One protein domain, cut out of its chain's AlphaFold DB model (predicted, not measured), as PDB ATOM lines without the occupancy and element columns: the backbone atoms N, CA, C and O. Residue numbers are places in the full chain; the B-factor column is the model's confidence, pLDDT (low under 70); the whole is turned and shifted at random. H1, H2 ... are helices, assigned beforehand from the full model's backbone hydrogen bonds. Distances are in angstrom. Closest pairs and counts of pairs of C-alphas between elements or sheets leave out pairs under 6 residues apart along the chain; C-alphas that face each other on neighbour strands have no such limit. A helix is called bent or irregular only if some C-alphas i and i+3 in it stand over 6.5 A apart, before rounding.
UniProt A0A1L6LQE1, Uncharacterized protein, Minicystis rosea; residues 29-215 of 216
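AT A GLANCE: This is residues 29 to 215 of the 216 residues of an uncharacterized protein of Minicystis rosea (UniProt A0A1L6LQE1). This is a long, curved rod of helices: the hairpin of H5 and H6a makes one end, H1a packs on H5 and H6b in the middle, and H4, H1b, H7, H3 and H2 gather towards the other end. The class is all helix, 187 residues with seven named helices, H1 to H7 in that order, and no named strand. H1a, H5, H6a and H6b form a bundle, a group of helices packed together. The whole is extended, with a radius of gyration of the C-alphas of 25.3 A, and spans 84 by 31 by 20 A.

HOW THE PARTS SIT: By its hydrogen bonds H6, residues 165 to 203, was assigned as one helix, but it is bent, with C-alphas 183 and 186 6.9 A apart; its arms are H6a, residues 165 to 183, and H6b, residues 186 to 203. H6a forms a hairpin with H5, residues 131 to 157; their closest C-alphas, of Ala 157 and Lys 168, are 4.3 A apart. H1, residues 29 to 61, assigned likewise, is bent, with C-alphas 51 and 54 7.3 A apart, into H1a, residues 29 to 51, and H1b, residues 54 to 61. H1a touches H6b with residues 40 to 50 alone, the same way at a shallow tilt of 18 degrees; the closest C-alphas, of Ile 50 and Ala 203, are 6.1 A apart. H4, residues 101 to 129, touches H1b with residues 107 to 117 alone, at a steep tilt of 39 degrees; the closest C-alphas, of Val 60 and Arg 110, are 6.1 A apart. H7, residues 206 to 214, touches H3, residues 76 to 89; the closest C-alphas, of Met 80 and Phe 214, are 5.1 A apart. H3 and H2, residues 63 to 69, form a hairpin and only just touch, with 3 pairs of C-alphas within 8 A, the closest those of Pro 64 and Pro 76, 5.1 A apart. Every O i to N i+4 pair is within hydrogen-bond range in H1b, H2, H3, H6a and H7, against 17 of 19 in H1a, 23 of 25 in H4, 21 of 23 in H5 and 12 of 14 in H6b.

IN THESE COORDINATES: H1a begins at C-alpha 29, (-24.816, -38.160, 21.854), and H7 ends at C-alpha 214, (19.253, -59.014, 10.209). From first to last C-alpha H4 measures 43.3 A, H5 36.9 A and H1a 31.8 A.

THE WHOLE: The C-alphas farthest apart, of Lys 73 and Pro 160, are 83.6 A apart. The printed part has no cut, the link from H3 to H4 is long, with 11 residues, and no printed residue is under 70 in pLDDT.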
ATOM      1  N   VAL A  29     -25.239 -36.788  21.527       86.44
ATOM      2  CA  VAL A  29     -24.816 -38.160  21.854       86.44
ATOM      3  C   VAL A  29     -23.755 -38.622  20.860       86.44
ATOM      4  O   VAL A  29     -22.717 -39.162  21.256       86.44
ATOM      5  N   ALA A  30     -24.013 -38.408  19.571       88.25
ATOM      6  CA  ALA A  30     -23.104 -38.784  18.499       88.25
ATOM      7  C   ALA A  30     -21.789 -37.999  18.581       88.25
ATOM      8  O   ALA A  30     -20.721 -38.598  18.473       88.25
ATOM      9  N   ASP A  31     -21.842 -36.703  18.889       88.06
ATOM     10  CA  ASP A  31     -20.646 -35.861  19.010       88.06
ATOM     11  C   ASP A  31     -19.735 -36.288  20.180       88.06
ATOM     12  O   ASP A  31     -18.501 -36.291  20.066       88.06
ATOM     13  N   LEU A  32     -20.327 -36.686  21.313       89.56
ATOM     14  CA  LEU A  32     -19.588 -37.201  22.470       89.56
ATOM     15  C   LEU A  32     -18.968 -38.577  22.184       89.56
ATOM     16  O   LEU A  32     -17.810 -38.809  22.541       89.56
ATOM     17  N   LYS A  33     -19.697 -39.468  21.498       88.75
ATOM     18  CA  LYS A  33     -19.158 -40.763  21.051       88.75
ATOM     19  C   LYS A  33     -18.021 -40.583  20.053       88.75
ATOM     20  O   LYS A  33     -16.950 -41.138  20.267       88.75
ATOM     21  N   ALA A  34     -18.207 -39.744  19.036       90.19
ATOM     22  CA  ALA A  34     -17.190 -39.455  18.031       90.19
ATOM     23  C   ALA A  34     -15.897 -38.914  18.660       90.19
ATOM     24  O   ALA A  34     -14.804 -39.308  18.261       90.19
ATOM     25  N   THR A  35     -16.016 -38.078  19.698       89.62
ATOM     26  CA  THR A  35     -14.860 -37.581  20.459       89.62
ATOM     27  C   THR A  35     -14.098 -38.729  21.144       89.62
ATOM     28  O   THR A  35     -12.874 -38.794  21.055       89.62
ATOM     29  N   SER A  36     -14.806 -39.655  21.802       88.75
ATOM     30  CA  SER A  36     -14.186 -40.823  22.448       88.75
ATOM     31  C   SER A  36     -13.572 -41.794  21.436       88.75
ATOM     32  O   SER A  36     -12.443 -42.243  21.620       88.75
ATOM     33  N   ASP A  37     -14.305 -42.135  20.379       90.94
ATOM     34  CA  ASP A  37     -13.886 -43.132  19.392       90.94
ATOM     35  C   ASP A  37     -12.741 -42.613  18.517       90.94
ATOM     36  O   ASP A  37     -11.844 -43.372  18.154       90.94
ATOM     37  N   GLY A  38     -12.742 -41.315  18.199       90.88
ATOM     38  CA  GLY A  38     -11.647 -40.656  17.491       90.88
ATOM     39  C   GLY A  38     -10.333 -40.747  18.263       90.88
ATOM     40  O   GLY A  38      -9.326 -41.170  17.699       90.88
ATOM     41  N   LEU A  39     -10.352 -40.446  19.566       91.94
ATOM     42  CA  LEU A  39      -9.165 -40.582  20.417       91.94
ATOM     43  C   LEU A  39      -8.681 -42.026  20.528       91.94
ATOM     44  O   LEU A  39      -7.485 -42.272  20.387       91.94
ATOM     45  N   GLN A  40      -9.594 -42.977  20.733       92.75
ATOM     46  CA  GLN A  40      -9.239 -44.394  20.777       92.75
ATOM     47  C   GLN A  40      -8.544 -44.827  19.478       92.75
ATOM     48  O   GLN A  40      -7.490 -45.455  19.533       92.75
ATOM     49  N   LYS A  41      -9.075 -44.427  18.314       93.12
ATOM     50  CA  LYS A  41      -8.463 -44.712  17.007       93.12
ATOM     51  C   LYS A  41      -7.076 -44.097  16.860       93.12
ATOM     52  O   LYS A  41      -6.178 -44.772  16.367       93.12
ATOM     53  N   GLU A  42      -6.891 -42.841  17.269       91.56
ATOM     54  CA  GLU A  42      -5.571 -42.202  17.223       91.56
ATOM     55  C   GLU A  42      -4.553 -42.966  18.080       91.56
ATOM     56  O   GLU A  42      -3.431 -43.200  17.637       91.56
ATOM     57  N   ILE A  43      -4.950 -43.404  19.277       92.00
ATOM     58  CA  ILE A  43      -4.087 -44.168  20.185       92.00
ATOM     59  C   ILE A  43      -3.786 -45.555  19.615       92.00
ATOM     60  O   ILE A  43      -2.625 -45.961  19.571       92.00
ATOM     61  N   ASP A  44      -4.798 -46.269  19.124       92.69
ATOM     62  CA  ASP A  44      -4.623 -47.588  18.515       92.69
ATOM     63  C   ASP A  44      -3.688 -47.543  17.302       92.69
ATOM     64  O   ASP A  44      -2.819 -48.411  17.170       92.69
ATOM     65  N   ALA A  45      -3.797 -46.500  16.474       91.44
ATOM     66  CA  ALA A  45      -2.918 -46.273  15.330       91.44
ATOM     67  C   ALA A  45      -1.447 -46.070  15.740       91.44
ATOM     68  O   ALA A  45      -0.543 -46.394  14.972       91.44
ATOM     69  N   LEU A  46      -1.170 -45.581  16.953       91.62
ATOM     70  CA  LEU A  46       0.201 -45.508  17.463       91.62
ATOM     71  C   LEU A  46       0.744 -46.845  17.957       91.62
ATOM     72  O   LEU A  46       1.949 -47.085  17.887       91.62
ATOM     73  N   PHE A  47      -0.121 -47.726  18.453       92.00
ATOM     74  CA  PHE A  47       0.297 -49.070  18.839       92.00
ATOM     75  C   PHE A  47       0.452 -50.007  17.649       92.00
ATOM     76  O   PHE A  47       1.165 -51.000  17.761       92.00
ATOM     77  N   GLU A  48      -0.203 -49.727  16.525       93.44
ATOM     78  CA  GLU A  48      -0.185 -50.597  15.351       93.44
ATOM     79  C   GLU A  48       1.240 -50.928  14.851       93.44
ATOM     80  O   GLU A  48       1.537 -52.118  14.708       93.44
ATOM     81  N   PRO A  49       2.175 -49.968  14.686       93.06
ATOM     82  CA  PRO A  49       3.556 -50.281  14.319       93.06
ATOM     83  C   PRO A  49       4.247 -51.218  15.318       93.06
ATOM     84  O   PRO A  49       4.990 -52.107  14.919       93.06
ATOM     85  N   ILE A  50       3.976 -51.057  16.615       93.94
ATOM     86  CA  ILE A  50       4.555 -51.888  17.680       93.94
ATOM     87  C   ILE A  50       3.985 -53.308  17.611       93.94
ATOM     88  O   ILE A  50       4.741 -54.275  17.659       93.94
ATOM     89  N   LYS A  51       2.662 -53.438  17.450       93.81
ATOM     90  CA  LYS A  51       1.958 -54.726  17.326       93.81
ATOM     91  C   LYS A  51       2.416 -55.505  16.088       93.81
ATOM     92  O   LYS A  51       2.595 -56.716  16.155       93.81
ATOM     93  N   ASN A  52       2.645 -54.806  14.977       92.81
ATOM     94  CA  ASN A  52       3.035 -55.415  13.704       92.81
ATOM     95  C   ASN A  52       4.548 -55.664  13.579       92.81
ATOM     96  O   ASN A  52       4.978 -56.324  12.628       92.81
ATOM     97  N   ALA A  53       5.362 -55.162  14.515       95.12
ATOM     98  CA  ALA A  53       6.815 -55.178  14.393       95.12
ATOM     99  C   ALA A  53       7.390 -56.591  14.253       95.12
ATOM    100  O   ALA A  53       8.129 -56.856  13.307       95.12
ATOM    101  N   ASP A  54       7.016 -57.509  15.145       94.88
ATOM    102  CA  ASP A  54       7.568 -58.869  15.144       94.88
ATOM    103  C   ASP A  54       7.190 -59.633  13.858       94.88
ATOM    104  O   ASP A  54       8.014 -60.370  13.311       94.88
ATOM    105  N   ALA A  55       5.990 -59.406  13.311       96.50
ATOM    106  CA  ALA A  55       5.552 -60.021  12.056       96.50
ATOM    107  C   ALA A  55       6.363 -59.517  10.850       96.50
ATOM    108  O   ALA A  55       6.810 -60.314  10.024       96.50
ATOM    109  N   VAL A  56       6.598 -58.202  10.761       97.38
ATOM    110  CA  VAL A  56       7.417 -57.606   9.692       97.38
ATOM    111  C   VAL A  56       8.876 -58.051   9.805       97.38
ATOM    112  O   VAL A  56       9.474 -58.437   8.802       97.38
ATOM    113  N   ILE A  57       9.435 -58.058  11.021       96.56
ATOM    114  CA  ILE A  57      10.804 -58.522  11.284       96.56
ATOM    115  C   ILE A  57      10.961 -59.982  10.857       96.56
ATOM    116  O   ILE A  57      11.894 -60.304  10.126       96.56
ATOM    117  N   THR A  58      10.028 -60.848  11.257       96.75
ATOM    118  CA  THR A  58      10.052 -62.276  10.907       96.75
ATOM    119  C   THR A  58       9.955 -62.479   9.397       96.75
ATOM    120  O   THR A  58      10.753 -63.216   8.824       96.75
ATOM    121  N   ALA A  59       9.044 -61.766   8.725       96.50
ATOM    122  CA  ALA A  59       8.888 -61.865   7.278       96.50
ATOM    123  C   ALA A  59      10.177 -61.498   6.529       96.50
ATOM    124  O   ALA A  59      10.529 -62.158   5.551       96.50
ATOM    125  N   VAL A  60      10.902 -60.466   6.970       96.75
ATOM    126  CA  VAL A  60      12.200 -60.123   6.373       96.75
ATOM    127  C   VAL A  60      13.253 -61.168   6.739       96.75
ATOM    128  O   VAL A  60      13.939 -61.653   5.845       96.75
ATOM    129  N   ALA A  61      13.333 -61.587   8.005       95.88
ATOM    130  CA  ALA A  61      14.297 -62.578   8.493       95.88
ATOM    131  C   ALA A  61      14.180 -63.951   7.798       95.88
ATOM    132  O   ALA A  61      15.173 -64.669   7.686       95.88
ATOM    133  N   ASP A  62      12.999 -64.309   7.289       96.00
ATOM    134  CA  ASP A  62      12.755 -65.570   6.580       96.00
ATOM    135  C   ASP A  62      13.149 -65.553   5.091       96.00
ATOM    136  O   ASP A  62      13.238 -66.617   4.469       96.00
ATOM    137  N   ILE A  63      13.487 -64.393   4.517       95.25
ATOM    138  CA  ILE A  63      13.925 -64.263   3.113       95.25
ATOM    139  C   ILE A  63      15.046 -65.256   2.717       95.25
ATOM    140  O   ILE A  63      14.945 -65.855   1.646       95.25
ATOM    141  N   PRO A  64      16.090 -65.529   3.529       94.38
ATOM    142  CA  PRO A  64      17.144 -66.479   3.176       94.38
ATOM    143  C   PRO A  64      16.623 -67.905   3.030       94.38
ATOM    144  O   PRO A  64      17.100 -68.653   2.175       94.38
ATOM    145  N   LYS A  65      15.633 -68.288   3.848       94.12
ATOM    146  CA  LYS A  65      14.988 -69.603   3.753       94.12
ATOM    147  C   LYS A  65      14.223 -69.712   2.437       94.12
ATOM    148  O   LYS A  65      14.322 -70.736   1.766       94.12
ATOM    149  N   GLU A  66      13.532 -68.649   2.037       92.56
ATOM    150  CA  GLU A  66      12.782 -68.594   0.778       92.56
ATOM    151  C   GLU A  66      13.691 -68.604  -0.450       92.56
ATOM    152  O   GLU A  66      13.437 -69.363  -1.382       92.56
ATOM    153  N   ILE A  67      14.792 -67.848  -0.432       92.88
ATOM    154  CA  ILE A  67      15.807 -67.875  -1.497       92.88
ATOM    155  C   ILE A  67      16.356 -69.293  -1.672       92.88
ATOM    156  O   ILE A  67      16.434 -69.796  -2.797       92.88
ATOM    157  N   LYS A  68      16.689 -69.960  -0.557       91.56
ATOM    158  CA  LYS A  68      17.185 -71.341  -0.560       91.56
ATOM    159  C   LYS A  68      16.140 -72.317  -1.106       91.56
ATOM    160  O   LYS A  68      16.483 -73.170  -1.921       91.56
ATOM    161  N   ALA A  69      14.881 -72.190  -0.688       92.50
ATOM    162  CA  ALA A  69      13.784 -73.035  -1.161       92.50
ATOM    163  C   ALA A  69      13.503 -72.837  -2.660       92.50
ATOM    164  O   ALA A  69      13.288 -73.809  -3.383       92.50
ATOM    165  N   ALA A  70      13.583 -71.596  -3.141       91.50
ATOM    166  CA  ALA A  70      13.389 -71.238  -4.542       91.50
ATOM    167  C   ALA A  70      14.590 -71.578  -5.444       91.50
ATOM    168  O   ALA A  70      14.513 -71.365  -6.651       91.50
ATOM    169  N   LYS A  71      15.707 -72.079  -4.884       90.94
ATOM    170  CA  LYS A  71      16.985 -72.294  -5.599       90.94
ATOM    171  C   LYS A  71      17.437 -71.048  -6.380       90.94
ATOM    172  O   LYS A  71      18.021 -71.156  -7.458       90.94
ATOM    173  N   SER A  72      17.136 -69.865  -5.846       91.38
ATOM    174  CA  SER A  72      17.470 -68.596  -6.487       91.38
ATOM    175  C   SER A  72      18.967 -68.303  -6.364       91.38
ATOM    176  O   SER A  72      19.617 -68.705  -5.400       91.38
ATOM    177  N   LYS A  73      19.511 -67.574  -7.346       90.38
ATOM    178  CA  LYS A  73      20.888 -67.054  -7.323       90.38
ATOM    179  C   LYS A  73      21.036 -65.797  -6.458       90.38
ATOM    180  O   LYS A  73      22.137 -65.255  -6.381       90.38
ATOM    181  N   ALA A  74      19.945 -65.314  -5.861       93.38
ATOM    182  CA  ALA A  74      19.975 -64.131  -5.021       93.38
ATOM    183  C   ALA A  74      20.913 -64.316  -3.822       93.38
ATOM    184  O   ALA A  74      21.016 -65.414  -3.279       93.38
ATOM    185  N   ASP A  75      21.578 -63.241  -3.403       90.94
ATOM    186  CA  ASP A  75      22.529 -63.251  -2.288       90.94
ATOM    187  C   ASP A  75      21.812 -62.902  -0.968       90.94
ATOM    188  O   ASP A  75      21.498 -61.729  -0.727       90.94
ATOM    189  N   PRO A  76      21.556 -63.882  -0.074       91.56
ATOM    190  CA  PRO A  76      20.834 -63.620   1.164       91.56
ATOM    191  C   PRO A  76      21.614 -62.725   2.128       91.56
ATOM    192  O   PRO A  76      21.000 -61.995   2.902       91.56
ATOM    193  N   LYS A  77      22.953 -62.762   2.090       91.62
ATOM    194  CA  LYS A  77      23.788 -61.933   2.969       91.62
ATOM    195  C   LYS A  77      23.696 -60.471   2.563       91.62
ATOM    196  O   LYS A  77      23.515 -59.620   3.429       91.62
ATOM    197  N   LYS A  78      23.754 -60.179   1.258       92.31
ATOM    198  CA  LYS A  78      23.536 -58.813   0.752       92.31
ATOM    199  C   LYS A  78      22.146 -58.295   1.102       92.31
ATOM    200  O   LYS A  78      22.025 -57.158   1.536       92.31
ATOM    201  N   LEU A  79      21.114 -59.131   0.982       93.88
ATOM    202  CA  LEU A  79      19.757 -58.734   1.361       93.88
ATOM    203  C   LEU A  79      19.650 -58.424   2.857       93.88
ATOM    204  O   LEU A  79      19.094 -57.397   3.225       93.88
ATOM    205  N   MET A  80      20.244 -59.240   3.726       94.81
ATOM    206  CA  MET A  80      20.256 -58.952   5.165       94.81
ATOM    207  C   MET A  80      21.066 -57.705   5.531       94.81
ATOM    208  O   MET A  80      20.674 -56.950   6.424       94.81
ATOM    209  N   ALA A  81      22.153 -57.436   4.806       92.94
ATOM    210  CA  ALA A  81      22.902 -56.193   4.949       92.94
ATOM    211  C   ALA A  81      22.054 -54.971   4.548       92.94
ATOM    212  O   ALA A  81      22.033 -53.984   5.279       92.94
ATOM    213  N   GLU A  82      21.299 -55.050   3.448       94.50
ATOM    214  CA  GLU A  82      20.375 -53.986   3.031       94.50
ATOM    215  C   GLU A  82      19.206 -53.816   4.010       94.50
ATOM    216  O   GLU A  82      18.820 -52.689   4.306       94.50
ATOM    217  N   ALA A  83      18.675 -54.901   4.584       94.75
ATOM    218  CA  ALA A  83      17.655 -54.821   5.632       94.75
ATOM    219  C   ALA A  83      18.199 -54.144   6.900       94.75
ATOM    220  O   ALA A  83      17.523 -53.311   7.498       94.75
ATOM    221  N   SER A  84      19.441 -54.447   7.289       93.50
ATOM    222  CA  SER A  84      20.120 -53.768   8.399       93.50
ATOM    223  C   SER A  84      20.330 -52.280   8.105       93.50
ATOM    224  O   SER A  84      20.013 -51.435   8.940       93.50
ATOM    225  N   LYS A  85      20.800 -51.950   6.896       92.81
ATOM    226  CA  LYS A  85      20.985 -50.570   6.435       92.81
ATOM    227  C   LYS A  85      19.670 -49.796   6.435       92.81
ATOM    228  O   LYS A  85      19.648 -48.672   6.921       92.81
ATOM    229  N   LEU A  86      18.576 -50.410   5.990       94.56
ATOM    230  CA  LEU A  86      17.238 -49.823   6.007       94.56
ATOM    231  C   LEU A  86      16.804 -49.382   7.407       94.56
ATOM    232  O   LEU A  86      16.205 -48.319   7.561       94.56
ATOM    233  N   VAL A  87      17.123 -50.162   8.441       93.19
ATOM    234  CA  VAL A  87      16.818 -49.793   9.834       93.19
ATOM    235  C   VAL A  87      17.547 -48.504  10.230       93.19
ATOM    236  O   VAL A  87      16.969 -47.641  10.896       93.19
ATOM    237  N   ASP A  88      18.788 -48.340   9.776       89.56
ATOM    238  CA  ASP A  88      19.617 -47.174  10.073       89.56
ATOM    239  C   ASP A  88      19.249 -45.960   9.207       89.56
ATOM    240  O   ASP A  88      18.816 -44.931   9.740       89.56
ATOM    241  N   SER A  89      19.345 -46.076   7.880       89.00
ATOM    242  CA  SER A  89      19.169 -44.964   6.937       89.00
ATOM    243  C   SER A  89      17.718 -44.701   6.538       89.00
ATOM    244  O   SER A  89      17.406 -43.598   6.104       89.00
ATOM    245  N   GLY A  90      16.809 -45.670   6.692       89.25
ATOM    246  CA  GLY A  90      15.449 -45.580   6.142       89.25
ATOM    247  C   GLY A  90      15.366 -45.865   4.637       89.25
ATOM    248  O   GLY A  90      14.298 -45.713   4.042       89.25
ATOM    249  N   GLU A  91      16.462 -46.318   4.028       90.12
ATOM    250  CA  GLU A  91      16.556 -46.607   2.598       90.12
ATOM    251  C   GLU A  91      17.193 -47.972   2.343       90.12
ATOM    252  O   GLU A  91      18.065 -48.413   3.090       90.12
ATOM    253  N   PHE A  92      16.775 -48.623   1.261       92.50
ATOM    254  CA  PHE A  92      17.311 -49.905   0.823       92.50
ATOM    255  C   PHE A  92      17.534 -49.881  -0.688       92.50
ATOM    256  O   PHE A  92      16.799 -49.207  -1.411       92.50
ATOM    257  N   ASN A  93      18.524 -50.633  -1.170       92.75
ATOM    258  CA  ASN A  93      18.724 -50.860  -2.596       92.75
ATOM    259  C   ASN A  93      18.809 -52.364  -2.889       92.75
ATOM    260  O   ASN A  93      19.711 -53.049  -2.421       92.75
ATOM    261  N   LEU A  94      17.871 -52.878  -3.689       91.62
ATOM    262  CA  LEU A  94      17.852 -54.288  -4.096       91.62
ATOM    263  C   LEU A  94      18.583 -54.545  -5.423       91.62
ATOM    264  O   LEU A  94      18.595 -55.678  -5.911       91.62
ATOM    265  N   GLU A  95      19.184 -53.532  -6.038       88.38
ATOM    266  CA  GLU A  95      20.001 -53.702  -7.238       88.38
ATOM    267  C   GLU A  95      21.226 -54.578  -6.954       88.38
ATOM    268  O   GLU A  95      21.845 -54.522  -5.895       88.38
ATOM    269  N   GLY A  96      21.567 -55.453  -7.903       82.56
ATOM    270  CA  GLY A  96      22.713 -56.358  -7.755       82.56
ATOM    271  C   GLY A  96      22.534 -57.474  -6.713       82.56
ATOM    272  O   GLY A  96      23.490 -58.203  -6.439       82.56
ATOM    273  N   THR A  97      21.330 -57.648  -6.156       87.44
ATOM    274  CA  THR A  97      21.008 -58.746  -5.223       87.44
ATOM    275  C   THR A  97      20.697 -60.068  -5.919       87.44
ATOM    276  O   THR A  97      20.612 -61.088  -5.244       87.44
ATOM    277  N   GLY A  98      20.534 -60.073  -7.249       87.81
ATOM    278  CA  GLY A  98      20.193 -61.270  -8.030       87.81
ATOM    279  C   GLY A  98      18.736 -61.727  -7.878       87.81
ATOM    280  O   GLY A  98      18.417 -62.868  -8.204       87.81
ATOM    281  N   LEU A  99      17.858 -60.864  -7.355       91.19
ATOM    282  CA  LEU A  99      16.423 -61.117  -7.269       91.19
ATOM    283  C   LEU A  99      15.749 -61.003  -8.640       91.19
ATOM    284  O   LEU A  99      15.879 -59.989  -9.327       91.19
ATOM    285  N   GLU A 100      14.944 -62.004  -8.987       90.12
ATOM    286  CA  GLU A 100      14.210 -62.078 -10.254       90.12
ATOM    287  C   GLU A 100      12.770 -62.564 -10.024       90.12
ATOM    288  O   GLU A 100      12.462 -63.196  -9.006       90.12
ATOM    289  N   GLY A 101      11.882 -62.256 -10.973       91.00
ATOM    290  CA  GLY A 101      10.499 -62.745 -10.999       91.00
ATOM    291  C   GLY A 101       9.701 -62.474  -9.718       91.00
ATOM    292  O   GLY A 101       9.811 -61.416  -9.101       91.00
ATOM    293  N   GLU A 102       8.895 -63.455  -9.311       91.19
ATOM    294  CA  GLU A 102       8.001 -63.368  -8.147       91.19
ATOM    295  C   GLU A 102       8.752 -63.145  -6.822       91.19
ATOM    296  O   GLU A 102       8.266 -62.445  -5.933       91.19
ATOM    297  N   LEU A 103       9.966 -63.694  -6.694       91.88
ATOM    298  CA  LEU A 103      10.792 -63.517  -5.501       91.88
ATOM    299  C   LEU A 103      11.207 -62.048  -5.328       91.88
ATOM    300  O   LEU A 103      11.185 -61.535  -4.211       91.88
ATOM    301  N   LYS A 104      11.517 -61.347  -6.429       93.38
ATOM    302  CA  LYS A 104      11.811 -59.907  -6.402       93.38
ATOM    303  C   LYS A 104      10.620 -59.098  -5.900       93.38
ATOM    304  O   LYS A 104      10.808 -58.217  -5.062       93.38
ATOM    305  N   THR A 105       9.412 -59.407  -6.368       94.56
ATOM    306  CA  THR A 105       8.187 -58.727  -5.922       94.56
ATOM    307  C   THR A 105       7.963 -58.938  -4.426       94.56
ATOM    308  O   THR A 105       7.864 -57.966  -3.681       94.56
ATOM    309  N   LYS A 106       8.006 -60.192  -3.955       94.81
ATOM    310  CA  LYS A 106       7.809 -60.527  -2.533       94.81
ATOM    311  C   LYS A 106       8.841 -59.873  -1.618       94.81
ATOM    312  O   LYS A 106       8.485 -59.361  -0.559       94.81
ATOM    313  N   VAL A 107      10.116 -59.889  -2.008       95.38
ATOM    314  CA  VAL A 107      11.178 -59.262  -1.211       95.38
ATOM    315  C   VAL A 107      11.008 -57.745  -1.186       95.38
ATOM    316  O   VAL A 107      11.048 -57.165  -0.105       95.38
ATOM    317  N   THR A 108      10.726 -57.111  -2.328       95.88
ATOM    318  CA  THR A 108      10.445 -55.665  -2.389       95.88
ATOM    319  C   THR A 108       9.295 -55.280  -1.460       95.88
ATOM    320  O   THR A 108       9.454 -54.387  -0.636       95.88
ATOM    321  N   GLU A 109       8.166 -55.992  -1.509       96.69
ATOM    322  CA  GLU A 109       7.017 -55.721  -0.632       96.69
ATOM    323  C   GLU A 109       7.363 -55.828   0.860       96.69
ATOM    324  O   GLU A 109       6.877 -55.045   1.677       96.69
ATOM    325  N   ARG A 110       8.207 -56.792   1.243       96.88
ATOM    326  CA  ARG A 110       8.651 -56.951   2.636       96.88
ATOM    327  C   ARG A 110       9.598 -55.838   3.069       96.88
ATOM    328  O   ARG A 110       9.476 -55.360   4.195       96.88
ATOM    329  N   PHE A 111      10.495 -55.403   2.189       96.88
ATOM    330  CA  PHE A 111      11.380 -54.268   2.448       96.88
ATOM    331  C   PHE A 111      10.605 -52.951   2.540       96.88
ATOM    332  O   PHE A 111      10.876 -52.162   3.439       96.88
ATOM    333  N   GLU A 112       9.581 -52.742   1.712       97.19
ATOM    334  CA  GLU A 112       8.683 -51.586   1.836       97.19
ATOM    335  C   GLU A 112       7.899 -51.611   3.157       97.19
ATOM    336  O   GLU A 112       7.802 -50.594   3.846       97.19
ATOM    337  N   LYS A 113       7.410 -52.781   3.590       96.81
ATOM    338  CA  LYS A 113       6.782 -52.930   4.917       96.81
ATOM    339  C   LYS A 113       7.762 -52.636   6.054       96.81
ATOM    340  O   LYS A 113       7.394 -51.958   7.013       96.81
ATOM    341  N   LEU A 114       9.007 -53.104   5.950       96.81
ATOM    342  CA  LEU A 114      10.058 -52.792   6.918       96.81
ATOM    343  C   LEU A 114      10.379 -51.293   6.930       96.81
ATOM    344  O   LEU A 114      10.489 -50.711   8.005       96.81
ATOM    345  N   LYS A 115      10.450 -50.648   5.764       96.12
ATOM    346  CA  LYS A 115      10.658 -49.202   5.636       96.12
ATOM    347  C   LYS A 115       9.538 -48.421   6.316       96.12
ATOM    348  O   LYS A 115       9.810 -47.562   7.152       96.12
ATOM    349  N   ALA A 116       8.284 -48.752   6.007       95.38
ATOM    350  CA  ALA A 116       7.110 -48.134   6.618       95.38
ATOM    351  C   ALA A 116       7.108 -48.297   8.145       95.38
ATOM    352  O   ALA A 116       6.808 -47.348   8.874       95.38
ATOM    353  N   LEU A 117       7.501 -49.474   8.639       95.50
ATOM    354  CA  LEU A 117       7.666 -49.724  10.064       95.50
ATOM    355  C   LEU A 117       8.779 -48.852  10.667       95.50
ATOM    356  O   LEU A 117       8.532 -48.177  11.661       95.50
ATOM    357  N   VAL A 118       9.970 -48.800  10.061       94.12
ATOM    358  CA  VAL A 118      11.098 -47.970  10.534       94.12
ATOM    359  C   VAL A 118      10.704 -46.492  10.611       94.12
ATOM    360  O   VAL A 118      10.946 -45.847  11.630       94.12
ATOM    361  N   VAL A 119      10.049 -45.959   9.576       93.19
ATOM    362  CA  VAL A 119       9.535 -44.579   9.565       93.19
ATOM    363  C   VAL A 119       8.491 -44.372  10.665       93.19
ATOM    364  O   VAL A 119       8.529 -43.370  11.381       93.19
ATOM    365  N   SER A 120       7.580 -45.327  10.852       92.31
ATOM    366  CA  SER A 120       6.549 -45.237  11.891       92.31
ATOM    367  C   SER A 120       7.152 -45.227  13.298       92.31
ATOM    368  O   SER A 120       6.767 -44.392  14.110       92.31
ATOM    369  N   ILE A 121       8.143 -46.083  13.574       91.94
ATOM    370  CA  ILE A 121       8.879 -46.102  14.851       91.94
ATOM    371  C   ILE A 121       9.672 -44.806  15.070       91.94
ATOM    372  O   ILE A 121       9.676 -44.281  16.181       91.94
ATOM    373  N   LYS A 122      10.301 -44.248  14.029       89.19
ATOM    374  CA  LYS A 122      11.050 -42.981  14.136       89.19
ATOM    375  C   LYS A 122      10.143 -41.770  14.391       89.19
ATOM    376  O   LYS A 122      10.545 -40.868  15.114       89.19
ATOM    377  N   THR A 123       8.927 -41.762  13.841       89.38
ATOM    378  CA  THR A 123       7.954 -40.656  13.995       89.38
ATOM    379  C   THR A 123       7.025 -40.811  15.206       89.38
ATOM    380  O   THR A 123       6.295 -39.886  15.557       89.38
ATOM    381  N   LEU A 124       7.047 -41.961  15.883       89.69
ATOM    382  CA  LEU A 124       6.233 -42.244  17.070       89.69
ATOM    383  C   LEU A 124       6.415 -41.234  18.225       89.69
ATOM    384  O   LEU A 124       5.401 -40.829  18.798       89.69
ATOM    385  N   PRO A 125       7.633 -40.766  18.563       86.56
ATOM    386  CA  PRO A 125       7.822 -39.730  19.584       86.56
ATOM    387  C   PRO A 125       7.082 -38.421  19.270       86.56
ATOM    388  O   PRO A 125       6.430 -37.850  20.139       86.56
ATOM    389  N   GLU A 126       7.112 -37.970  18.015       86.62
ATOM    390  CA  GLU A 126       6.414 -36.748  17.597       86.62
ATOM    391  C   GLU A 126       4.894 -36.929  17.664       86.62
ATOM    392  O   GLU A 126       4.177 -36.079  18.192       86.62
ATOM    393  N   LYS A 127       4.393 -38.079  17.196       85.06
ATOM    394  CA  LYS A 127       2.955 -38.383  17.218       85.06
ATOM    395  C   LYS A 127       2.409 -38.575  18.639       85.06
ATOM    396  O   LYS A 127       1.262 -38.225  18.904       85.06
ATOM    397  N   THR A 128       3.219 -39.103  19.558       88.44
ATOM    398  CA  THR A 128       2.842 -39.263  20.974       88.44
ATOM    399  C   THR A 128       2.849 -37.944  21.738       88.44
ATOM    400  O   THR A 128       2.030 -37.779  22.638       88.44
ATOM    401  N   ALA A 129       3.696 -36.975  21.372       86.62
ATOM    402  CA  ALA A 129       3.814 -35.704  22.092       86.62
ATOM    403  C   ALA A 129       2.528 -34.854  22.074       86.62
ATOM    404  O   ALA A 129       2.226 -34.172  23.053       86.62
ATOM    405  N   ALA A 130       1.743 -34.908  20.993       84.19
ATOM    406  CA  ALA A 130       0.516 -34.115  20.850       84.19
ATOM    407  C   ALA A 130      -0.714 -34.725  21.559       84.19
ATOM    408  O   ALA A 130      -1.684 -34.021  21.852       84.19
ATOM    409  N   LEU A 131      -0.699 -36.029  21.846       89.25
ATOM    410  CA  LEU A 131      -1.869 -36.756  22.352       89.25
ATOM    411  C   LEU A 131      -2.289 -36.416  23.784       89.25
ATOM    412  O   LEU A 131      -3.493 -36.304  24.007       89.25
ATOM    413  N   PRO A 132      -1.382 -36.202  24.759       89.06
ATOM    414  CA  PRO A 132      -1.787 -35.806  26.104       89.06
ATOM    415  C   PRO A 132      -2.619 -34.518  26.111       89.06
ATOM    416  O   PRO A 132      -3.593 -34.423  26.860       89.06
ATOM    417  N   GLY A 133      -2.275 -33.565  25.234       89.38
ATOM    418  CA  GLY A 133      -3.051 -32.345  25.003       89.38
ATOM    419  C   GLY A 133      -4.445 -32.654  24.458       89.38
ATOM    420  O   GLY A 133      -5.437 -32.291  25.089       89.38
ATOM    421  N   LYS A 134      -4.532 -33.426  23.365       91.38
ATOM    422  CA  LYS A 134      -5.815 -33.843  22.768       91.38
ATOM    423  C   LYS A 134      -6.722 -34.594  23.748       91.38
ATOM    424  O   LYS A 134      -7.921 -34.331  23.795       91.38
ATOM    425  N   ILE A 135      -6.163 -35.500  24.554       92.94
ATOM    426  CA  ILE A 135      -6.905 -36.222  25.598       92.94
ATOM    427  C   ILE A 135      -7.451 -35.234  26.637       92.94
ATOM    428  O   ILE A 135      -8.606 -35.338  27.048       92.94
ATOM    429  N   GLY A 136      -6.639 -34.256  27.051       91.50
ATOM    430  CA  GLY A 136      -7.059 -33.199  27.971       91.50
ATOM    431  C   GLY A 136      -8.187 -32.329  27.412       91.50
ATOM    432  O   GLY A 136      -9.163 -32.064  28.115       91.50
ATOM    433  N   ASP A 137      -8.091 -31.918  26.152       91.81
ATOM    434  CA  ASP A 137      -9.104 -31.079  25.509       91.81
ATOM    435  C   ASP A 137     -10.410 -31.835  25.266       91.81
ATOM    436  O   ASP A 137     -11.492 -31.303  25.521       91.81
ATOM    437  N   ALA A 138     -10.332 -33.109  24.888       92.38
ATOM    438  CA  ALA A 138     -11.504 -33.968  24.801       92.38
ATOM    439  C   ALA A 138     -12.166 -34.183  26.169       92.38
ATOM    440  O   ALA A 138     -13.390 -34.124  26.261       92.38
ATOM    441  N   ALA A 139     -11.387 -34.354  27.245       92.19
ATOM    442  CA  ALA A 139     -11.929 -34.459  28.599       92.19
ATOM    443  C   ALA A 139     -12.689 -33.190  29.003       92.19
ATOM    444  O   ALA A 139     -13.806 -33.278  29.512       92.19
ATOM    445  N   LYS A 140     -12.139 -32.005  28.707       91.06
ATOM    446  CA  LYS A 140     -12.842 -30.728  28.910       91.06
ATOM    447  C   LYS A 140     -14.111 -30.644  28.060       91.06
ATOM    448  O   LYS A 140     -15.156 -30.243  28.571       91.06
ATOM    449  N   LYS A 141     -14.047 -31.041  26.785       90.19
ATOM    450  CA  LYS A 141     -15.201 -31.049  25.874       90.19
ATOM    451  C   LYS A 141     -16.313 -31.956  26.398       90.19
ATOM    452  O   LYS A 141     -17.456 -31.526  26.452       90.19
ATOM    453  N   VAL A 142     -15.997 -33.167  26.853       91.75
ATOM    454  CA  VAL A 142     -16.990 -34.091  27.425       91.75
ATOM    455  C   VAL A 142     -17.558 -33.558  28.743       91.75
ATOM    456  O   VAL A 142     -18.774 -33.584  28.931       91.75
ATOM    457  N   ALA A 143     -16.715 -33.004  29.619       89.62
ATOM    458  CA  ALA A 143     -17.147 -32.428  30.894       89.62
ATOM    459  C   ALA A 143     -18.067 -31.204  30.728       89.62
ATOM    460  O   ALA A 143     -18.928 -30.963  31.570       89.62
ATOM    461  N   THR A 144     -17.907 -30.439  29.646       89.88
ATOM    462  CA  THR A 144     -18.712 -29.239  29.358       89.88
ATOM    463  C   THR A 144     -19.945 -29.546  28.506       89.88
ATOM    464  O   THR A 144     -21.052 -29.128  28.845       89.88
ATOM    465  N   ALA A 145     -19.785 -30.305  27.421       89.94
ATOM    466  CA  ALA A 145     -20.864 -30.631  26.494       89.94
ATOM    467  C   ALA A 145     -21.826 -31.691  27.050       89.94
ATOM    468  O   ALA A 145     -23.017 -31.637  26.754       89.94
ATOM    469  N   GLY A 146     -21.346 -32.615  27.887       91.19
ATOM    470  CA  GLY A 146     -22.158 -33.672  28.494       91.19
ATOM    471  C   GLY A 146     -23.328 -33.145  29.332       91.19
ATOM    472  O   GLY A 146     -24.481 -33.434  29.004       91.19
ATOM    473  N   PRO A 147     -23.087 -32.321  30.370       90.75
ATOM    474  CA  PRO A 147     -24.163 -31.728  31.167       90.75
ATOM    475  C   PRO A 147     -25.131 -30.872  30.340       90.75
ATOM    476  O   PRO A 147     -26.343 -30.939  30.543       90.75
ATOM    477  N   ALA A 148     -24.619 -30.108  29.367       89.69
ATOM    478  CA  ALA A 148     -25.450 -29.308  28.468       89.69
ATOM    479  C   ALA A 148     -26.370 -30.184  27.596       89.69
ATOM    480  O   ALA A 148     -27.548 -29.871  27.417       89.69
ATOM    481  N   ALA A 149     -25.854 -31.305  27.091       91.19
ATOM    482  CA  ALA A 149     -26.614 -32.283  26.326       91.19
ATOM    483  C   ALA A 149     -27.690 -32.979  27.171       91.19
ATOM    484  O   ALA A 149     -28.837 -33.076  26.734       91.19
ATOM    485  N   ILE A 150     -27.358 -33.373  28.407       91.94
ATOM    486  CA  ILE A 150     -28.327 -33.923  29.369       91.94
ATOM    487  C   ILE A 150     -29.442 -32.910  29.635       91.94
ATOM    488  O   ILE A 150     -30.613 -33.279  29.633       91.94
ATOM    489  N   GLY A 151     -29.106 -31.630  29.831       90.12
ATOM    490  CA  GLY A 151     -30.091 -30.565  30.034       90.12
ATOM    491  C   GLY A 151     -31.069 -30.434  28.862       90.12
ATOM    492  O   GLY A 151     -32.282 -30.407  29.074       90.12
ATOM    493  N   LYS A 152     -30.558 -30.432  27.623       88.81
ATOM    494  CA  LYS A 152     -31.388 -30.396  26.403       88.81
ATOM    495  C   LYS A 152     -32.290 -31.628  26.282       88.81
ATOM    496  O   LYS A 152     -33.478 -31.488  25.995       88.81
ATOM    497  N   ALA A 153     -31.753 -32.820  26.538       90.19
ATOM    498  CA  ALA A 153     -32.520 -34.059  26.481       90.19
ATOM    499  C   ALA A 153     -33.596 -34.120  27.582       90.19
ATOM    500  O   ALA A 153     -34.743 -34.458  27.297       90.19
ATOM    501  N   LYS A 154     -33.290 -33.679  28.814       90.94
ATOM    502  CA  LYS A 154     -34.276 -33.567  29.908       90.94
ATOM    503  C   LYS A 154     -35.409 -32.605  29.563       90.94
ATOM    504  O   LYS A 154     -36.569 -32.942  29.784       90.94
ATOM    505  N   ALA A 155     -35.095 -31.450  28.974       90.50
ATOM    506  CA  ALA A 155     -36.112 -30.502  28.522       90.50
ATOM    507  C   ALA A 155     -37.048 -31.120  27.468       90.50
ATOM    508  O   ALA A 155     -38.260 -30.928  27.540       90.50
ATOM    509  N   LYS A 156     -36.508 -31.917  26.533       88.94
ATOM    510  CA  LYS A 156     -37.301 -32.637  25.523       88.94
ATOM    511  C   LYS A 156     -38.164 -33.746  26.143       88.94
ATOM    512  O   LYS A 156     -39.337 -33.858  25.795       88.94
ATOM    513  N   ALA A 157     -37.625 -34.512  27.092       90.31
ATOM    514  CA  ALA A 157     -38.356 -35.568  27.798       90.31
ATOM    515  C   ALA A 157     -39.535 -35.015  28.627       90.31
ATOM    516  O   ALA A 157     -40.621 -35.593  28.636       90.31
ATOM    517  N   MET A 158     -39.346 -33.861  29.277       91.19
ATOM    518  CA  MET A 158     -40.348 -33.227  30.146       91.19
ATOM    519  C   MET A 158     -41.297 -32.261  29.418       91.19
ATOM    520  O   MET A 158     -42.196 -31.706  30.048       91.19
ATOM    521  N   ALA A 159     -41.129 -32.044  28.109       90.31
ATOM    522  CA  ALA A 159     -41.938 -31.088  27.357       90.31
ATOM    523  C   ALA A 159     -43.436 -31.465  27.398       90.31
ATOM    524  O   ALA A 159     -43.801 -32.575  26.993       90.31
ATOM    525  N   PRO A 160     -44.334 -30.575  27.861       80.62
ATOM    526  CA  PRO A 160     -45.751 -30.906  28.013       80.62
ATOM    527  C   PRO A 160     -46.491 -31.017  26.668       80.62
ATOM    528  O   PRO A 160     -47.473 -31.748  26.582       80.62
ATOM    529  N   PHE A 161     -45.998 -30.360  25.611       86.00
ATOM    530  CA  PHE A 161     -46.592 -30.351  24.269       86.00
ATOM    531  C   PHE A 161     -45.506 -30.344  23.180       86.00
ATOM    532  O   PHE A 161     -44.355 -30.009  23.453       86.00
ATOM    533  N   GLY A 162     -45.870 -30.694  21.940       79.50
ATOM    534  CA  GLY A 162     -44.997 -30.548  20.762       79.50
ATOM    535  C   GLY A 162     -43.890 -31.599  20.598       79.50
ATOM    536  O   GLY A 162     -43.094 -31.488  19.672       79.50
ATOM    537  N   VAL A 163     -43.842 -32.622  21.458       87.88
ATOM    538  CA  VAL A 163     -42.880 -33.734  21.389       87.88
ATOM    539  C   VAL A 163     -43.639 -35.056  21.497       87.88
ATOM    540  O   VAL A 163     -44.451 -35.228  22.410       87.88
ATOM    541  N   SER A 164     -43.389 -35.975  20.563       90.75
ATOM    542  CA  SER A 164     -44.045 -37.286  20.529       90.75
ATOM    543  C   SER A 164     -43.626 -38.177  21.711       90.75
ATOM    544  O   SER A 164     -42.602 -37.943  22.355       90.75
ATOM    545  N   ALA A 165     -44.410 -39.216  22.019       89.25
ATOM    546  CA  ALA A 165     -44.051 -40.177  23.066       89.25
ATOM    547  C   ALA A 165     -42.737 -40.918  22.744       89.25
ATOM    548  O   ALA A 165     -41.900 -41.094  23.630       89.25
ATOM    549  N   ASP A 166     -42.525 -41.275  21.474       90.69
ATOM    550  CA  ASP A 166     -41.286 -41.904  21.003       90.69
ATOM    551  C   ASP A 166     -40.078 -40.975  21.158       90.69
ATOM    552  O   ASP A 166     -39.018 -41.392  21.623       90.69
ATOM    553  N   ASP A 167     -40.244 -39.687  20.855       89.00
ATOM    554  CA  ASP A 167     -39.202 -38.678  21.051       89.00
ATOM    555  C   ASP A 167     -38.817 -38.488  22.523       89.00
ATOM    556  O   ASP A 167     -37.646 -38.253  22.826       89.00
ATOM    557  N   LYS A 168     -39.789 -38.566  23.440       90.06
ATOM    558  CA  LYS A 168     -39.532 -38.498  24.886       90.06
ATOM    559  C   LYS A 168     -38.770 -39.724  25.365       90.06
ATOM    560  O   LYS A 168     -37.787 -39.580  26.084       90.06
ATOM    561  N   LYS A 169     -39.173 -40.914  24.910       92.50
ATOM    562  CA  LYS A 169     -38.471 -42.164  25.210       92.50
ATOM    563  C   LYS A 169     -37.032 -42.133  24.690       92.50
ATOM    564  O   LYS A 169     -36.111 -42.458  25.435       92.50
ATOM    565  N   LYS A 170     -36.823 -41.666  23.456       91.06
ATOM    566  CA  LYS A 170     -35.481 -41.470  22.896       91.06
ATOM    567  C   LYS A 170     -34.661 -40.488  23.738       91.06
ATOM    568  O   LYS A 170     -33.517 -40.776  24.058       91.06
ATOM    569  N   ALA A 171     -35.251 -39.374  24.169       91.12
ATOM    570  CA  ALA A 171     -34.562 -38.417  25.029       91.12
ATOM    571  C   ALA A 171     -34.142 -39.025  26.386       91.12
ATOM    572  O   ALA A 171     -33.064 -38.711  26.885       91.12
ATOM    573  N   GLU A 172     -34.940 -39.919  26.978       92.56
ATOM    574  CA  GLU A 172     -34.557 -40.663  28.190       92.56
ATOM    575  C   GLU A 172     -33.397 -41.643  27.954       92.56
ATOM    576  O   GLU A 172     -32.513 -41.782  28.804       92.56
ATOM    577  N   GLU A 173     -33.376 -42.315  26.803       93.12
ATOM    578  CA  GLU A 173     -32.269 -43.188  26.388       93.12
ATOM    579  C   GLU A 173     -30.984 -42.388  26.119       93.12
ATOM    580  O   GLU A 173     -29.895 -42.788  26.551       93.12
ATOM    581  N   ASP A 174     -31.111 -41.224  25.481       91.69
ATOM    582  CA  ASP A 174     -30.010 -40.296  25.225       91.69
ATOM    583  C   ASP A 174     -29.412 -39.791  26.545       91.69
ATOM    584  O   ASP A 174     -28.193 -39.816  26.703       91.69
ATOM    585  N   ILE A 175     -30.238 -39.427  27.540       92.94
ATOM    586  CA  ILE A 175     -29.766 -39.037  28.885       92.94
ATOM    587  C   ILE A 175     -28.894 -40.136  29.491       92.94
ATOM    588  O   ILE A 175     -27.759 -39.860  29.881       92.94
ATOM    589  N   LYS A 176     -29.387 -41.382  29.534       94.06
ATOM    590  CA  LYS A 176     -28.635 -42.515  30.104       94.06
ATOM    591  C   LYS A 176     -27.318 -42.740  29.366       94.06
ATOM    592  O   LYS A 176     -26.290 -43.004  29.990       94.06
ATOM    593  N   THR A 177     -27.340 -42.617  28.042       93.44
ATOM    594  CA  THR A 177     -26.146 -42.776  27.206       93.44
ATOM    595  C   THR A 177     -25.122 -41.680  27.490       93.44
ATOM    596  O   THR A 177     -23.946 -41.981  27.692       93.44
ATOM    597  N   ILE A 178     -25.553 -40.417  27.549       92.81
ATOM    598  CA  ILE A 178     -24.670 -39.278  27.825       92.81
ATOM    599  C   ILE A 178     -24.095 -39.379  29.236       92.81
ATOM    600  O   ILE A 178     -22.890 -39.216  29.404       92.81
ATOM    601  N   GLU A 179     -24.913 -39.697  30.243       93.50
ATOM    602  CA  GLU A 179     -24.451 -39.910  31.620       93.50
ATOM    603  C   GLU A 179     -23.401 -41.027  31.690       93.50
ATOM    604  O   GLU A 179     -22.367 -40.865  32.340       93.50
ATOM    605  N   GLY A 180     -23.611 -42.126  30.959       92.81
ATOM    606  CA  GLY A 180     -22.633 -43.206  30.833       92.81
ATOM    607  C   GLY A 180     -21.312 -42.755  30.202       92.81
ATOM    608  O   GLY A 180     -20.238 -43.109  30.698       92.81
ATOM    609  N   ILE A 181     -21.363 -41.940  29.143       92.00
ATOM    610  CA  ILE A 181     -20.159 -41.383  28.507       92.00
ATOM    611  C   ILE A 181     -19.435 -40.449  29.476       92.00
ATOM    612  O   ILE A 181     -18.253 -40.648  29.730       92.00
ATOM    613  N   VAL A 182     -20.134 -39.479  30.070       92.50
ATOM    614  CA  VAL A 182     -19.548 -38.505  31.004       92.50
ATOM    615  C   VAL A 182     -18.898 -39.199  32.199       92.50
ATOM    616  O   VAL A 182     -17.818 -38.794  32.622       92.50
ATOM    617  N   LYS A 183     -19.519 -40.263  32.719       93.44
ATOM    618  CA  LYS A 183     -18.988 -41.021  33.856       93.44
ATOM    619  C   LYS A 183     -17.757 -41.857  33.497       93.44
ATOM    620  O   LYS A 183     -16.827 -41.913  34.289       93.44
ATOM    621  N   SER A 184     -17.755 -42.513  32.335       92.50
ATOM    622  CA  SER A 184     -16.671 -43.428  31.931       92.50
ATOM    623  C   SER A 184     -15.497 -42.735  31.236       92.50
ATOM    624  O   SER A 184     -14.395 -43.281  31.189       92.50
ATOM    625  N   PHE A 185     -15.701 -41.537  30.684       93.75
ATOM    626  CA  PHE A 185     -14.665 -40.832  29.933       93.75
ATOM    627  C   PHE A 185     -13.415 -40.490  30.762       93.75
ATOM    628  O   PHE A 185     -12.322 -40.679  30.233       93.75
ATOM    629  N   PRO A 186     -13.504 -40.026  32.027       91.19
ATOM    630  CA  PRO A 186     -12.318 -39.753  32.841       91.19
ATOM    631  C   PRO A 186     -11.414 -40.979  33.011       91.19
ATOM    632  O   PRO A 186     -10.212 -40.878  32.783       91.19
ATOM    633  N   GLU A 187     -11.996 -42.145  33.310       92.50
ATOM    634  CA  GLU A 187     -11.253 -43.406  33.448       92.50
ATOM    635  C   GLU A 187     -10.578 -43.802  32.125       92.50
ATOM    636  O   GLU A 187      -9.398 -44.157  32.102       92.50
ATOM    637  N   LYS A 188     -11.290 -43.670  30.995       93.06
ATOM    638  CA  LYS A 188     -10.705 -43.882  29.660       93.06
ATOM    639  C   LYS A 188      -9.555 -42.919  29.382       93.06
ATOM    640  O   LYS A 188      -8.509 -43.344  28.909       93.06
ATOM    641  N   ALA A 189      -9.726 -41.638  29.697       92.88
ATOM    642  CA  ALA A 189      -8.715 -40.612  29.481       92.88
ATOM    643  C   ALA A 189      -7.446 -40.862  30.311       92.88
ATOM    644  O   ALA A 189      -6.342 -40.612  29.830       92.88
ATOM    645  N   GLU A 190      -7.574 -41.369  31.538       91.81
ATOM    646  CA  GLU A 190      -6.430 -41.801  32.345       91.81
ATOM    647  C   GLU A 190      -5.728 -43.023  31.743       91.81
ATOM    648  O   GLU A 190      -4.501 -43.016  31.614       91.81
ATOM    649  N   GLY A 191      -6.496 -44.027  31.303       92.56
ATOM    650  CA  GLY A 191      -5.966 -45.189  30.585       92.56
ATOM    651  C   GLY A 191      -5.186 -44.783  29.333       92.56
ATOM    652  O   GLY A 191      -4.028 -45.152  29.173       92.56
ATOM    653  N   TRP A 192      -5.770 -43.914  28.510       94.25
ATOM    654  CA  TRP A 192      -5.142 -43.353  27.317       94.25
ATOM    655  C   TRP A 192      -3.857 -42.587  27.610       94.25
ATOM    656  O   TRP A 192      -2.877 -42.741  26.888       94.25
ATOM    657  N   LYS A 193      -3.821 -41.773  28.673       90.62
ATOM    658  CA  LYS A 193      -2.591 -41.076  29.078       90.62
ATOM    659  C   LYS A 193      -1.490 -42.068  29.426       90.62
ATOM    660  O   LYS A 193      -0.372 -41.902  28.947       90.62
ATOM    661  N   LYS A 194      -1.813 -43.093  30.220       89.69
ATOM    662  CA  LYS A 194      -0.868 -44.152  30.584       89.69
ATOM    663  C   LYS A 194      -0.356 -44.879  29.339       89.69
ATOM    664  O   LYS A 194       0.852 -45.016  29.157       89.69
ATOM    665  N   ASP A 195      -1.267 -45.278  28.461       90.81
ATOM    666  CA  ASP A 195      -0.932 -45.956  27.216       90.81
ATOM    667  C   ASP A 195       0.023 -45.114  26.366       90.81
ATOM    668  O   ASP A 195       1.069 -45.611  25.952       90.81
ATOM    669  N   VAL A 196      -0.274 -43.824  26.180       90.62
ATOM    670  CA  VAL A 196       0.585 -42.900  25.428       90.62
ATOM    671  C   VAL A 196       1.966 -42.749  26.068       90.62
ATOM    672  O   VAL A 196       2.965 -42.734  25.350       90.62
ATOM    673  N   THR A 197       2.058 -42.694  27.399       87.56
ATOM    674  CA  THR A 197       3.355 -42.631  28.095       87.56
ATOM    675  C   THR A 197       4.165 -43.926  27.998       87.56
ATOM    676  O   THR A 197       5.393 -43.876  28.030       87.56
ATOM    677  N   ASP A 198       3.507 -45.075  27.826       88.69
ATOM    678  CA  ASP A 198       4.166 -46.380  27.716       88.69
ATOM    679  C   ASP A 198       4.682 -46.670  26.295       88.69
ATOM    680  O   ASP A 198       5.556 -47.526  26.111       88.69
ATOM    681  N   ILE A 199       4.161 -45.975  25.276       89.62
ATOM    682  CA  ILE A 199       4.512 -46.188  23.863       89.62
ATOM    683  C   ILE A 199       6.024 -46.073  23.597       89.62
ATOM    684  O   ILE A 199       6.574 -47.012  23.013       89.62
ATOM    685  N   PRO A 200       6.737 -45.003  24.018       85.69
ATOM    686  CA  PRO A 200       8.175 -44.888  23.775       85.69
ATOM    687  C   PRO A 200       8.967 -46.062  24.354       85.69
ATOM    688  O   PRO A 200       9.859 -46.593  23.696       85.69
ATOM    689  N   THR A 201       8.601 -46.516  25.556       87.31
ATOM    690  CA  THR A 201       9.229 -47.667  26.212       87.31
ATOM    691  C   THR A 201       8.999 -48.947  25.412       87.31
ATOM    692  O   THR A 201       9.950 -49.676  25.144       87.31
ATOM    693  N   LYS A 202       7.762 -49.194  24.959       87.69
ATOM    694  CA  LYS A 202       7.413 -50.373  24.146       87.69
ATOM    695  C   LYS A 202       8.074 -50.358  22.761       87.69
ATOM    696  O   LYS A 202       8.392 -51.417  22.226       87.69
ATOM    697  N   ALA A 203       8.292 -49.179  22.179       90.31
ATOM    698  CA  ALA A 203       8.914 -49.031  20.866       90.31
ATOM    699  C   ALA A 203      10.452 -49.098  20.896       90.31
ATOM    700  O   ALA A 203      11.066 -49.433  19.881       90.31
ATOM    701  N   LYS A 204      11.083 -48.796  22.040       87.81
ATOM    702  CA  LYS A 204      12.542 -48.633  22.176       87.81
ATOM    703  C   LYS A 204      13.353 -49.843  21.710       87.81
ATOM    704  O   LYS A 204      14.427 -49.671  21.137       87.81
ATOM    705  N   ASP A 205      12.843 -51.050  21.929       88.75
ATOM    706  CA  ASP A 205      13.581 -52.279  21.625       88.75
ATOM    707  C   ASP A 205      13.413 -52.745  20.174       88.75
ATOM    708  O   ASP A 205      14.171 -53.599  19.709       88.75
ATOM    709  N   ILE A 206      12.456 -52.181  19.429       92.88
ATOM    710  CA  ILE A 206      12.150 -52.605  18.057       92.88
ATOM    711  C   ILE A 206      13.355 -52.424  17.117       92.88
ATOM    712  O   ILE A 206      13.711 -53.398  16.448       92.88
ATOM    713  N   PRO A 207      14.054 -51.269  17.082       90.31
ATOM    714  CA  PRO A 207      15.249 -51.118  16.250       90.31
ATOM    715  C   PRO A 207      16.349 -52.128  16.599       90.31
ATOM    716  O   PRO A 207      17.007 -52.670  15.711       90.31
ATOM    717  N   THR A 208      16.534 -52.430  17.888       90.81
ATOM    718  CA  THR A 208      17.515 -53.423  18.346       90.81
ATOM    719  C   THR A 208      17.135 -54.829  17.890       90.81
ATOM    720  O   THR A 208      17.990 -55.550  17.376       90.81
ATOM    721  N   LYS A 209      15.854 -55.209  18.008       92.75
ATOM    722  CA  LYS A 209      15.333 -56.487  17.503       92.75
ATOM    723  C   LYS A 209      15.518 -56.620  15.992       92.75
ATOM    724  O   LYS A 209      15.993 -57.658  15.543       92.75
ATOM    725  N   MET A 210      15.206 -55.574  15.222       93.50
ATOM    726  CA  MET A 210      15.428 -55.558  13.770       93.50
ATOM    727  C   MET A 210      16.902 -55.813  13.440       93.50
ATOM    728  O   MET A 210      17.221 -56.724  12.685       93.50
ATOM    729  N   LYS A 211      17.820 -55.066  14.068       89.19
ATOM    730  CA  LYS A 211      19.264 -55.245  13.857       89.19
ATOM    731  C   LYS A 211      19.744 -56.640  14.242       89.19
ATOM    732  O   LYS A 211      20.589 -57.200  13.557       89.19
ATOM    733  N   ALA A 212      19.234 -57.204  15.335       93.12
ATOM    734  CA  ALA A 212      19.581 -58.559  15.748       93.12
ATOM    735  C   ALA A 212      19.082 -59.608  14.742       93.12
ATOM    736  O   ALA A 212      19.824 -60.528  14.416       93.12
ATOM    737  N   ALA A 213      17.865 -59.444  14.220       92.81
ATOM    738  CA  ALA A 213      17.274 -60.355  13.243       92.81
ATOM    739  C   ALA A 213      17.984 -60.330  11.878       92.81
ATOM    740  O   ALA A 213      17.966 -61.333  11.169       92.81
ATOM    741  N   PHE A 214      18.603 -59.204  11.513       92.44
ATOM    742  CA  PHE A 214      19.253 -59.014  10.209       92.44
ATOM    743  C   PHE A 214      20.785 -59.088  10.264       92.44
ATOM    744  O   PHE A 214      21.447 -58.923   9.238       92.44
ATOM    745  N   LYS A 215      21.367 -59.363  11.438       82.31
ATOM    746  CA  LYS A 215      22.791 -59.692  11.558       82.31
ATOM    747  C   LYS A 215      23.042 -61.064  10.928       82.31
ATOM    748  O   LYS A 215      22.723 -62.090  11.524       82.31
TER     749      LYS A 215